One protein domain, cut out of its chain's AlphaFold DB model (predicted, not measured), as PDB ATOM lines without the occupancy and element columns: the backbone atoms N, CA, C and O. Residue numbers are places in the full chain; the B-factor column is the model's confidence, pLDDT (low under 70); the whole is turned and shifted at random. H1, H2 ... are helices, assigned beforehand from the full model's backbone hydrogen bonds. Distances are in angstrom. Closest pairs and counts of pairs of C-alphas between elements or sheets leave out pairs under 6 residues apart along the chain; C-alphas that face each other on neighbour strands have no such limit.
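This is residues 556 to 621 of the 804 residues of an uncharacterized protein of Ophiocordyceps polyrhachis-furcata BCC 54312 (UniProt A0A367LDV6). Three short helices make a small cluster: H1 and H2, one straight after the other, form an L, and H3 packs on both, so that the three centres make a triangle. A long loop, residues 585 to 602, runs from the end of H2 back toward H1 and then to the start of H3. The printed part has 66 residues with three named helices, in the order H1, H2, H3, and no named strand; its class is all helix. It is compact, with a radius of gyration of the C-alphas of 10.9 A, and spans 29 by 24 by 19 A.

H1, residues 561 to 569, and H2, residues 572 to 584, only just touch, with 3 pairs of C-alphas within 8 A, and only at the corner by their tight link. Their closest C-alphas, of Ile 566 and Ile 572, are 5.9 A apart; H2 touches H1 with residues 572 to 575 alone. They run opposite ways at a steep tilt of 68 degrees, only just short of about perpendicular. H3, residues 603 to 613, touches H1, about perpendicular at 75 degrees; their closest C-alphas, of Tyr 563 and Ala 609, are 4.7 A apart. H3 also touches H2, opposite ways at a steep tilt of 51 degrees; their closest C-alphas, of Cys 576 and Cys 610, are 5.3 A apart. In H1, H2 and H3 every O i to N i+4 pair is within hydrogen-bond range.

H1 begins at C-alpha 561 (-29.221, -1.314, -4.698) and is 12.2 A long from first to last C-alpha. H2 is 18.6 A long and ends at C-alpha 584 (-30.930, 23.383, -8.444). H3 is 15.4 A long and ends at C-alpha 613 (-27.684, 5.870, -14.980).

The C-alphas farthest apart, of His 559 and Ala 587, are 32.1 A apart. The printed part has no cut, and the link from H2 to H3 is long. Residues 617 to 619 have pLDDT under 70; the mean of the printed part is 85.1.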
ATOM      1  N   GLN A 556     -25.359  -1.192 -16.614       84.75
ATOM      2  CA  GLN A 556     -24.118  -0.859 -15.918       84.75
ATOM      3  C   GLN A 556     -24.314  -0.502 -14.432       84.75
ATOM      4  O   GLN A 556     -23.353  -0.508 -13.664       84.75
ATOM      5  N   CYS A 557     -25.551  -0.221 -14.014       87.88
ATOM      6  CA  CYS A 557     -25.895   0.225 -12.663       87.88
ATOM      7  C   CYS A 557     -26.532  -0.852 -11.790       87.88
ATOM      8  O   CYS A 557     -26.862  -0.584 -10.636       87.88
ATOM      9  N   ILE A 558     -26.674  -2.077 -12.301       85.38
ATOM     10  CA  ILE A 558     -27.379  -3.171 -11.619       85.38
ATOM     11  C   ILE A 558     -26.811  -3.496 -10.226       85.38
ATOM     12  O   ILE A 558     -27.539  -3.936  -9.337       85.38
ATOM     13  N   HIS A 559     -25.520  -3.249  -9.996       84.69
ATOM     14  CA  HIS A 559     -24.878  -3.494  -8.703       84.69
ATOM     15  C   HIS A 559     -25.236  -2.459  -7.627       84.69
ATOM     16  O   HIS A 559     -24.970  -2.698  -6.448       84.69
ATOM     17  N   ASP A 560     -25.842  -1.327  -7.994       87.69
ATOM     18  CA  ASP A 560     -26.290  -0.326  -7.033       87.69
ATOM     19  C   ASP A 560     -27.720  -0.659  -6.539       87.69
ATOM     20  O   ASP A 560     -28.681  -0.668  -7.317       87.69
ATOM     21  N   PRO A 561     -27.908  -0.964  -5.239       87.00
ATOM     22  CA  PRO A 561     -29.221  -1.314  -4.698       87.00
ATOM     23  C   PRO A 561     -30.208  -0.140  -4.734       87.00
ATOM     24  O   PRO A 561     -31.414  -0.368  -4.832       87.00
ATOM     25  N   CYS A 562     -29.718   1.102  -4.681       90.38
ATOM     26  CA  CYS A 562     -30.558   2.286  -4.785       90.38
ATOM     27  C   CYS A 562     -31.060   2.463  -6.224       90.38
ATOM     28  O   CYS A 562     -32.256   2.671  -6.421       90.38
ATOM     29  N   TYR A 563     -30.191   2.258  -7.223       91.44
ATOM     30  CA  TYR A 563     -30.584   2.236  -8.638       91.44
ATOM     31  C   TYR A 563     -31.701   1.215  -8.898       91.44
ATOM     32  O   TYR A 563     -32.770   1.587  -9.381       91.44
ATOM     33  N   ARG A 564     -31.504  -0.049  -8.492       88.19
ATOM     34  CA  ARG A 564     -32.507  -1.112  -8.697       88.19
ATOM     35  C   ARG A 564     -33.845  -0.781  -8.039       88.19
ATOM     36  O   ARG A 564     -34.905  -1.052  -8.597       88.19
ATOM     37  N   ARG A 565     -33.820  -0.164  -6.853       87.75
ATOM     38  CA  ARG A 565     -35.044   0.241  -6.153       87.75
ATOM     39  C   ARG A 565     -35.791   1.350  -6.892       87.75
ATOM     40  O   ARG A 565     -37.019   1.302  -6.932       87.75
ATOM     41  N   ILE A 566     -35.074   2.328  -7.447       88.81
ATOM     42  CA  ILE A 566     -35.666   3.438  -8.201       88.81
ATOM     43  C   ILE A 566     -36.247   2.937  -9.526       88.81
ATOM     44  O   ILE A 566     -37.426   3.170  -9.769       88.81
ATOM     45  N   ASP A 567     -35.473   2.193 -10.317       86.44
ATOM     46  CA  ASP A 567     -35.884   1.684 -11.638       86.44
ATOM     47  C   ASP A 567     -37.053   0.679 -11.561       86.44
ATOM     48  O   ASP A 567     -37.862   0.566 -12.480       86.44
ATOM     49  N   HIS A 568     -37.183  -0.043 -10.442       84.00
ATOM     50  CA  HIS A 568     -38.349  -0.888 -10.170       84.00
ATOM     51  C   HIS A 568     -39.576  -0.088  -9.711       84.00
ATOM     52  O   HIS A 568     -40.703  -0.423 -10.065       84.00
ATOM     53  N   GLY A 569     -39.381   0.935  -8.872       81.31
ATOM     54  CA  GLY A 569     -40.481   1.689  -8.265       81.31
ATOM     55  C   GLY A 569     -41.087   2.762  -9.170       81.31
ATOM     56  O   GLY A 569     -42.225   3.170  -8.941       81.31
ATOM     57  N   THR A 570     -40.336   3.254 -10.156       84.25
ATOM     58  CA  THR A 570     -40.730   4.350 -11.053       84.25
ATOM     59  C   THR A 570     -39.816   4.402 -12.287       84.25
ATOM     60  O   THR A 570     -38.832   3.677 -12.373       84.25
ATOM     61  N   SER A 571     -40.109   5.287 -13.245       86.31
ATOM     62  CA  SER A 571     -39.182   5.602 -14.340       86.31
ATOM     63  C   SER A 571     -37.912   6.254 -13.779       86.31
ATOM     64  O   SER A 571     -37.978   7.354 -13.218       86.31
ATOM     65  N   ILE A 572     -36.766   5.580 -13.933       88.38
ATOM     66  CA  ILE A 572     -35.456   6.079 -13.492       88.38
ATOM     67  C   ILE A 572     -35.102   7.411 -14.166       88.38
ATOM     68  O   ILE A 572     -34.646   8.316 -13.471       88.38
ATOM     69  N   ASP A 573     -35.425   7.584 -15.454       85.81
ATOM     70  CA  ASP A 573     -35.195   8.833 -16.192       85.81
ATOM     71  C   ASP A 573     -35.937   9.996 -15.525       85.81
ATOM     72  O   ASP A 573     -35.347  11.012 -15.150       85.81
ATOM     73  N   LYS A 574     -37.247   9.824 -15.298       85.00
ATOM     74  CA  LYS A 574     -38.092  10.848 -14.676       85.00
ATOM     75  C   LYS A 574     -37.668  11.130 -13.240       85.00
ATOM     76  O   LYS A 574     -37.640  12.291 -12.817       85.00
ATOM     77  N   PHE A 575     -37.341  10.085 -12.484       90.38
ATOM     78  CA  PHE A 575     -36.900  10.222 -11.104       90.38
ATOM     79  C   PHE A 575     -35.582  10.991 -11.027       90.38
ATOM     80  O   PHE A 575     -35.501  11.974 -10.296       90.38
ATOM     81  N   CYS A 576     -34.574  10.610 -11.811       90.69
ATOM     82  CA  CYS A 576     -33.266  11.255 -11.796       90.69
ATOM     83  C   CYS A 576     -33.301  12.682 -12.337       90.69
ATOM     84  O   CYS A 576     -32.693  13.571 -11.740       90.69
ATOM     85  N   LYS A 577     -34.088  12.940 -13.384       87.31
ATOM     86  CA  LYS A 577     -34.359  14.293 -13.882       87.31
ATOM     87  C   LYS A 577     -34.991  15.175 -12.800       87.31
ATOM     88  O   LYS A 577     -34.494  16.262 -12.517       87.31
ATOM     89  N   THR A 578     -36.038  14.688 -12.129       87.19
ATOM     90  CA  THR A 578     -36.699  15.426 -11.035       87.19
ATOM     91  C   THR A 578     -35.765  15.617  -9.836       87.19
ATOM     92  O   THR A 578     -35.732  16.691  -9.239       87.19
ATOM     93  N   TRP A 579     -34.966  14.599  -9.504       90.12
ATOM     94  CA  TRP A 579     -33.968  14.663  -8.438       90.12
ATOM     95  C   TRP A 579     -32.942  15.763  -8.700       90.12
ATOM     96  O   TRP A 579     -32.756  16.617  -7.836       90.12
ATOM     97  N   ARG A 580     -32.332  15.809  -9.890       88.31
ATOM     98  CA  ARG A 580     -31.349  16.848 -10.237       88.31
ATOM     99  C   ARG A 580     -31.952  18.251 -10.220       88.31
ATOM    100  O   ARG A 580     -31.399  19.131  -9.569       88.31
ATOM    101  N   ARG A 581     -33.152  18.427 -10.783       86.75
ATOM    102  CA  ARG A 581     -33.891  19.703 -10.726       86.75
ATOM    103  C   ARG A 581     -34.139  20.175  -9.292       86.75
ATOM    104  O   ARG A 581     -33.964  21.353  -9.002       86.75
ATOM    105  N   SER A 582     -34.477  19.259  -8.379       87.62
ATOM    106  CA  SER A 582     -34.665  19.585  -6.954       87.62
ATOM    107  C   SER A 582     -33.381  20.032  -6.239       87.62
ATOM    108  O   SER A 582     -33.460  20.689  -5.205       87.62
ATOM    109  N   GLN A 583     -32.197  19.703  -6.776       88.44
ATOM    110  CA  GLN A 583     -30.922  20.210  -6.251       88.44
ATOM    111  C   GLN A 583     -30.627  21.643  -6.713       88.44
ATOM    112  O   GLN A 583     -29.910  22.369  -6.030       88.44
ATOM    113  N   GLU A 584     -31.175  22.060  -7.857       84.25
ATOM    114  CA  GLU A 584     -30.930  23.383  -8.444       84.25
ATOM    115  C   GLU A 584     -31.934  24.442  -7.979       84.25
ATOM    116  O   GLU A 584     -31.606  25.629  -7.934       84.25
ATOM    117  N   THR A 585     -33.149  24.038  -7.601       80.44
ATOM    118  CA  THR A 585     -34.191  24.958  -7.134       80.44
ATOM    119  C   THR A 585     -35.074  24.339  -6.060       80.44
ATOM    120  O   THR A 585     -35.414  23.162  -6.094       80.44
ATOM    121  N   THR A 586     -35.535  25.171  -5.125       80.50
ATOM    122  CA  THR A 586     -36.502  24.765  -4.095       80.50
ATOM    123  C   THR A 586     -37.934  24.653  -4.624       80.50
ATOM    124  O   THR A 586     -38.819  24.269  -3.867       80.50
ATOM    125  N   ALA A 587     -38.193  25.076  -5.867       76.25
ATOM    126  CA  ALA A 587     -39.520  25.004  -6.486       76.25
ATOM    127  C   ALA A 587     -39.908  23.571  -6.892       76.25
ATOM    128  O   ALA A 587     -41.089  23.265  -7.012       76.25
ATOM    129  N   VAL A 588     -38.917  22.689  -7.068       81.81
ATOM    130  CA  VAL A 588     -39.113  21.270  -7.378       81.81
ATOM    131  C   VAL A 588     -38.805  20.459  -6.127       81.81
ATOM    132  O   VAL A 588     -37.685  20.470  -5.621       81.81
ATOM    133  N   SER A 589     -39.802  19.744  -5.612       84.31
ATOM    134  CA  SER A 589     -39.588  18.861  -4.461       84.31
ATOM    135  C   SER A 589     -38.809  17.601  -4.868       84.31
ATOM    136  O   SER A 589     -39.078  17.056  -5.943       84.31
ATOM    137  N   PRO A 590     -37.892  17.090  -4.019       87.94
ATOM    138  CA  PRO A 590     -37.214  15.828  -4.282       87.94
ATOM    139  C   PRO A 590     -38.222  14.682  -4.465       87.94
ATOM    140  O   PRO A 590     -39.155  14.553  -3.664       87.94
ATOM    141  N   PRO A 591     -38.061  13.834  -5.492       87.62
ATOM    142  CA  PRO A 591     -38.981  12.735  -5.746       87.62
ATOM    143  C   PRO A 591     -38.900  11.676  -4.636       87.62
ATOM    144  O   PRO A 591     -37.821  11.325  -4.158       87.62
ATOM    145  N   THR A 592     -40.054  11.138  -4.230       86.75
ATOM    146  CA  THR A 592     -40.154  10.082  -3.208       86.75
ATOM    147  C   THR A 592     -41.192   9.029  -3.599       86.75
ATOM    148  O   THR A 592     -42.134   9.321  -4.331       86.75
ATOM    149  N   PHE A 593     -41.021   7.791  -3.120       84.69
ATOM    150  CA  PHE A 593     -42.009   6.713  -3.245       84.69
ATOM    151  C   PHE A 593     -41.875   5.703  -2.085       84.69
ATOM    152  O   PHE A 593     -40.841   5.678  -1.400       84.69
ATOM    153  N   PRO A 594     -42.898   4.862  -1.825       81.56
ATOM    154  CA  PRO A 594     -42.880   3.909  -0.717       81.56
ATOM    155  C   PRO A 594     -41.658   2.973  -0.721       81.56
ATOM    156  O   PRO A 594     -41.373   2.244  -1.674       81.56
ATOM    157  N   GLY A 595     -40.923   2.968   0.393       78.00
ATOM    158  CA  GLY A 595     -39.748   2.115   0.579       78.00
ATOM    159  C   GLY A 595     -38.493   2.555  -0.186       78.00
ATOM    160  O   GLY A 595     -37.569   1.756  -0.302       78.00
ATOM    161  N   LEU A 596     -38.421   3.794  -0.691       84.94
ATOM    162  CA  LEU A 596     -37.181   4.367  -1.242       84.94
ATOM    163  C   LEU A 596     -36.039   4.353  -0.202       84.94
ATOM    164  O   LEU A 596     -34.923   3.937  -0.498       84.94
ATOM    165  N   HIS A 597     -36.344   4.712   1.049       83.38
ATOM    166  CA  HIS A 597     -35.385   4.780   2.161       83.38
ATOM    167  C   HIS A 597     -34.779   3.424   2.568       83.38
ATOM    168  O   HIS A 597     -33.756   3.397   3.244       83.38
ATOM    169  N   LEU A 598     -35.397   2.302   2.179       79.38
ATOM    170  CA  LEU A 598     -34.918   0.959   2.530       79.38
ATOM    171  C   LEU A 598     -33.666   0.563   1.734       79.38
ATOM    172  O   LEU A 598     -32.856  -0.217   2.224       79.38
ATOM    173  N   SER A 599     -33.506   1.097   0.521       82.94
ATOM    174  CA  SER A 599     -32.390   0.767  -0.381       82.94
ATOM    175  C   SER A 599     -31.533   1.981  -0.747       82.94
ATOM    176  O   SER A 599     -30.407   1.815  -1.209       82.94
ATOM    177  N   CYS A 600     -32.038   3.194  -0.505       89.25
ATOM    178  CA  CYS A 600     -31.324   4.453  -0.684       89.25
ATOM    179  C   CYS A 600     -31.113   5.119   0.689       89.25
ATOM    180  O   CYS A 600     -31.983   5.871   1.135       89.25
ATOM    181  N   PRO A 601     -29.981   4.870   1.380       82.50
ATOM    182  CA  PRO A 601     -29.745   5.357   2.745       82.50
ATOM    183  C   PRO A 601     -29.569   6.884   2.858       82.50
ATOM    184  O   PRO A 601     -29.443   7.404   3.965       82.50
ATOM    185  N   GLY A 602     -29.570   7.622   1.744       86.94
ATOM    186  CA  GLY A 602     -29.571   9.083   1.747       86.94
ATOM    187  C   GLY A 602     -29.405   9.699   0.359       86.94
ATOM    188  O   GLY A 602     -29.278   8.996  -0.644       86.94
ATOM    189  N   ALA A 603     -29.357  11.035   0.320       88.31
ATOM    190  CA  ALA A 603     -29.225  11.832  -0.904       88.31
ATOM    191  C   ALA A 603     -28.005  11.443  -1.758       88.31
ATOM    192  O   ALA A 603     -28.099  11.395  -2.978       88.31
ATOM    193  N   GLN A 604     -26.880  11.087  -1.127       90.38
ATOM    194  CA  GLN A 604     -25.670  10.655  -1.837       90.38
ATOM    195  C   GLN A 604     -25.870   9.348  -2.613       90.38
ATOM    196  O   GLN A 604     -25.335   9.203  -3.708       90.38
ATOM    197  N   SER A 605     -26.646   8.403  -2.075       91.25
ATOM    198  CA  SER A 605     -26.957   7.148  -2.771       91.25
ATOM    199  C   SER A 605     -27.865   7.386  -3.968       91.25
ATOM    200  O   SER A 605     -27.681   6.752  -5.000       91.25
ATOM    201  N   ILE A 606     -28.799   8.333  -3.847       92.69
ATOM    202  CA  ILE A 606     -29.672   8.726  -4.954       92.69
ATOM    203  C   ILE A 606     -28.856   9.409  -6.055       92.69
ATOM    204  O   ILE A 606     -28.966   9.013  -7.212       92.69
ATOM    205  N   SER A 607     -27.991  10.367  -5.706       91.19
ATOM    206  CA  SER A 607     -27.097  10.998  -6.684       91.19
ATOM    207  C   SER A 607     -26.208   9.963  -7.366       91.19
ATOM    208  O   SER A 607     -26.186   9.916  -8.585       91.19
ATOM    209  N   LYS A 608     -25.589   9.042  -6.615       91.50
ATOM    210  CA  LYS A 608     -24.769   7.968  -7.194       91.50
ATOM    211  C   LYS A 608     -25.553   7.072  -8.163       91.50
ATOM    212  O   LYS A 608     -25.036   6.742  -9.227       91.50
ATOM    213  N   ALA A 609     -26.783   6.690  -7.816       92.06
ATOM    214  CA  ALA A 609     -27.642   5.895  -8.691       92.06
ATOM    215  C   ALA A 609     -27.990   6.649  -9.986       92.06
ATOM    216  O   ALA A 609     -27.926   6.076 -11.073       92.06
ATOM    217  N   CYS A 610     -28.297   7.943  -9.877       92.38
ATOM    218  CA  CYS A 610     -28.611   8.789 -11.023       92.38
ATOM    219  C   CYS A 610     -27.398   9.101 -11.898       92.38
ATOM    220  O   CYS A 610     -27.504   9.062 -13.120       92.38
ATOM    221  N   ASP A 611     -26.240   9.354 -11.299       90.94
ATOM    222  CA  ASP A 611     -24.983   9.589 -12.008       90.94
ATOM    223  C   ASP A 611     -24.491   8.309 -12.686       90.94
ATOM    224  O   ASP A 611     -23.921   8.359 -13.767       90.94
ATOM    225  N   CYS A 612     -24.759   7.137 -12.108       92.00
ATOM    226  CA  CYS A 612     -24.508   5.880 -12.802       92.00
ATOM    227  C   CYS A 612     -25.401   5.733 -14.048       92.00
ATOM    228  O   CYS A 612     -24.917   5.376 -15.125       92.00
ATOM    229  N   HIS A 613     -26.704   5.991 -13.898       90.44
ATOM    230  CA  HIS A 613     -27.684   5.870 -14.980       90.44
ATOM    231  C   HIS A 613     -27.393   6.864 -16.115       90.44
ATOM    232  O   HIS A 613     -27.428   6.496 -17.287       90.44
ATOM    233  N   GLN A 614     -27.039   8.104 -15.767       88.69
ATOM    234  CA  GLN A 614     -26.752   9.167 -16.723       88.69
ATOM    235  C   GLN A 614     -25.651  10.106 -16.182       88.69
ATOM    236  O   GLN A 614     -25.977  11.132 -15.585       88.69
ATOM    237  N   PRO A 615     -24.356   9.802 -16.388       79.56
ATOM    238  CA  PRO A 615     -23.242  10.523 -15.750       79.56
ATOM    239  C   PRO A 615     -23.096  11.985 -16.179       79.56
ATOM    240  O   PRO A 615     -22.624  12.807 -15.400       79.56
ATOM    241  N   GLU A 616     -23.541  12.328 -17.389       71.88
ATOM    242  CA  GLU A 616     -23.531  13.701 -17.922       71.88
ATOM    243  C   GLU A 616     -24.930  14.330 -17.956       71.88
ATOM    244  O   GLU A 616     -25.163  15.338 -18.623       71.88
ATOM    245  N   GLY A 617     -25.904  13.726 -17.274       65.19
ATOM    246  CA  GLY A 617     -27.271  14.213 -17.323       65.19
ATOM    247  C   GLY A 617     -27.414  15.544 -16.595       65.19
ATOM    248  O   GLY A 617     -27.364  15.589 -15.368       65.19
ATOM    249  N   ALA A 618     -27.636  16.624 -17.341       65.25
ATOM    250  CA  ALA A 618     -28.054  17.899 -16.774       65.25
ATOM    251  C   ALA A 618     -29.505  17.819 -16.261       65.25
ATOM    252  O   ALA A 618     -30.252  16.896 -16.593       65.25
ATOM    253  N   SER A 619     -29.940  18.822 -15.497       67.94
ATOM    254  CA  SER A 619     -31.338  18.968 -15.051       67.94
ATOM    255  C   SER A 619     -32.345  19.207 -16.190       67.94
ATOM    256  O   SER A 619     -33.544  19.313 -15.927       67.94
ATOM    257  N   ASP A 620     -31.866  19.252 -17.441       71.88
ATOM    258  CA  ASP A 620     -32.605  19.312 -18.710       71.88
ATOM    259  C   ASP A 620     -33.888  20.150 -18.628       71.88
ATOM    260  O   ASP A 620     -35.002  19.657 -18.803       71.88
ATOM    261  N   TRP A 621     -33.740  21.415 -18.233       78.69
ATOM    262  CA  TRP A 621     -34.819  22.403 -18.246       78.69
ATOM    263  C   TRP A 621     -35.183  22.745 -19.691       78.69
ATOM    264  O   TRP A 621     -34.280  22.920 -20.508       78.69
TER     265      TRP A 621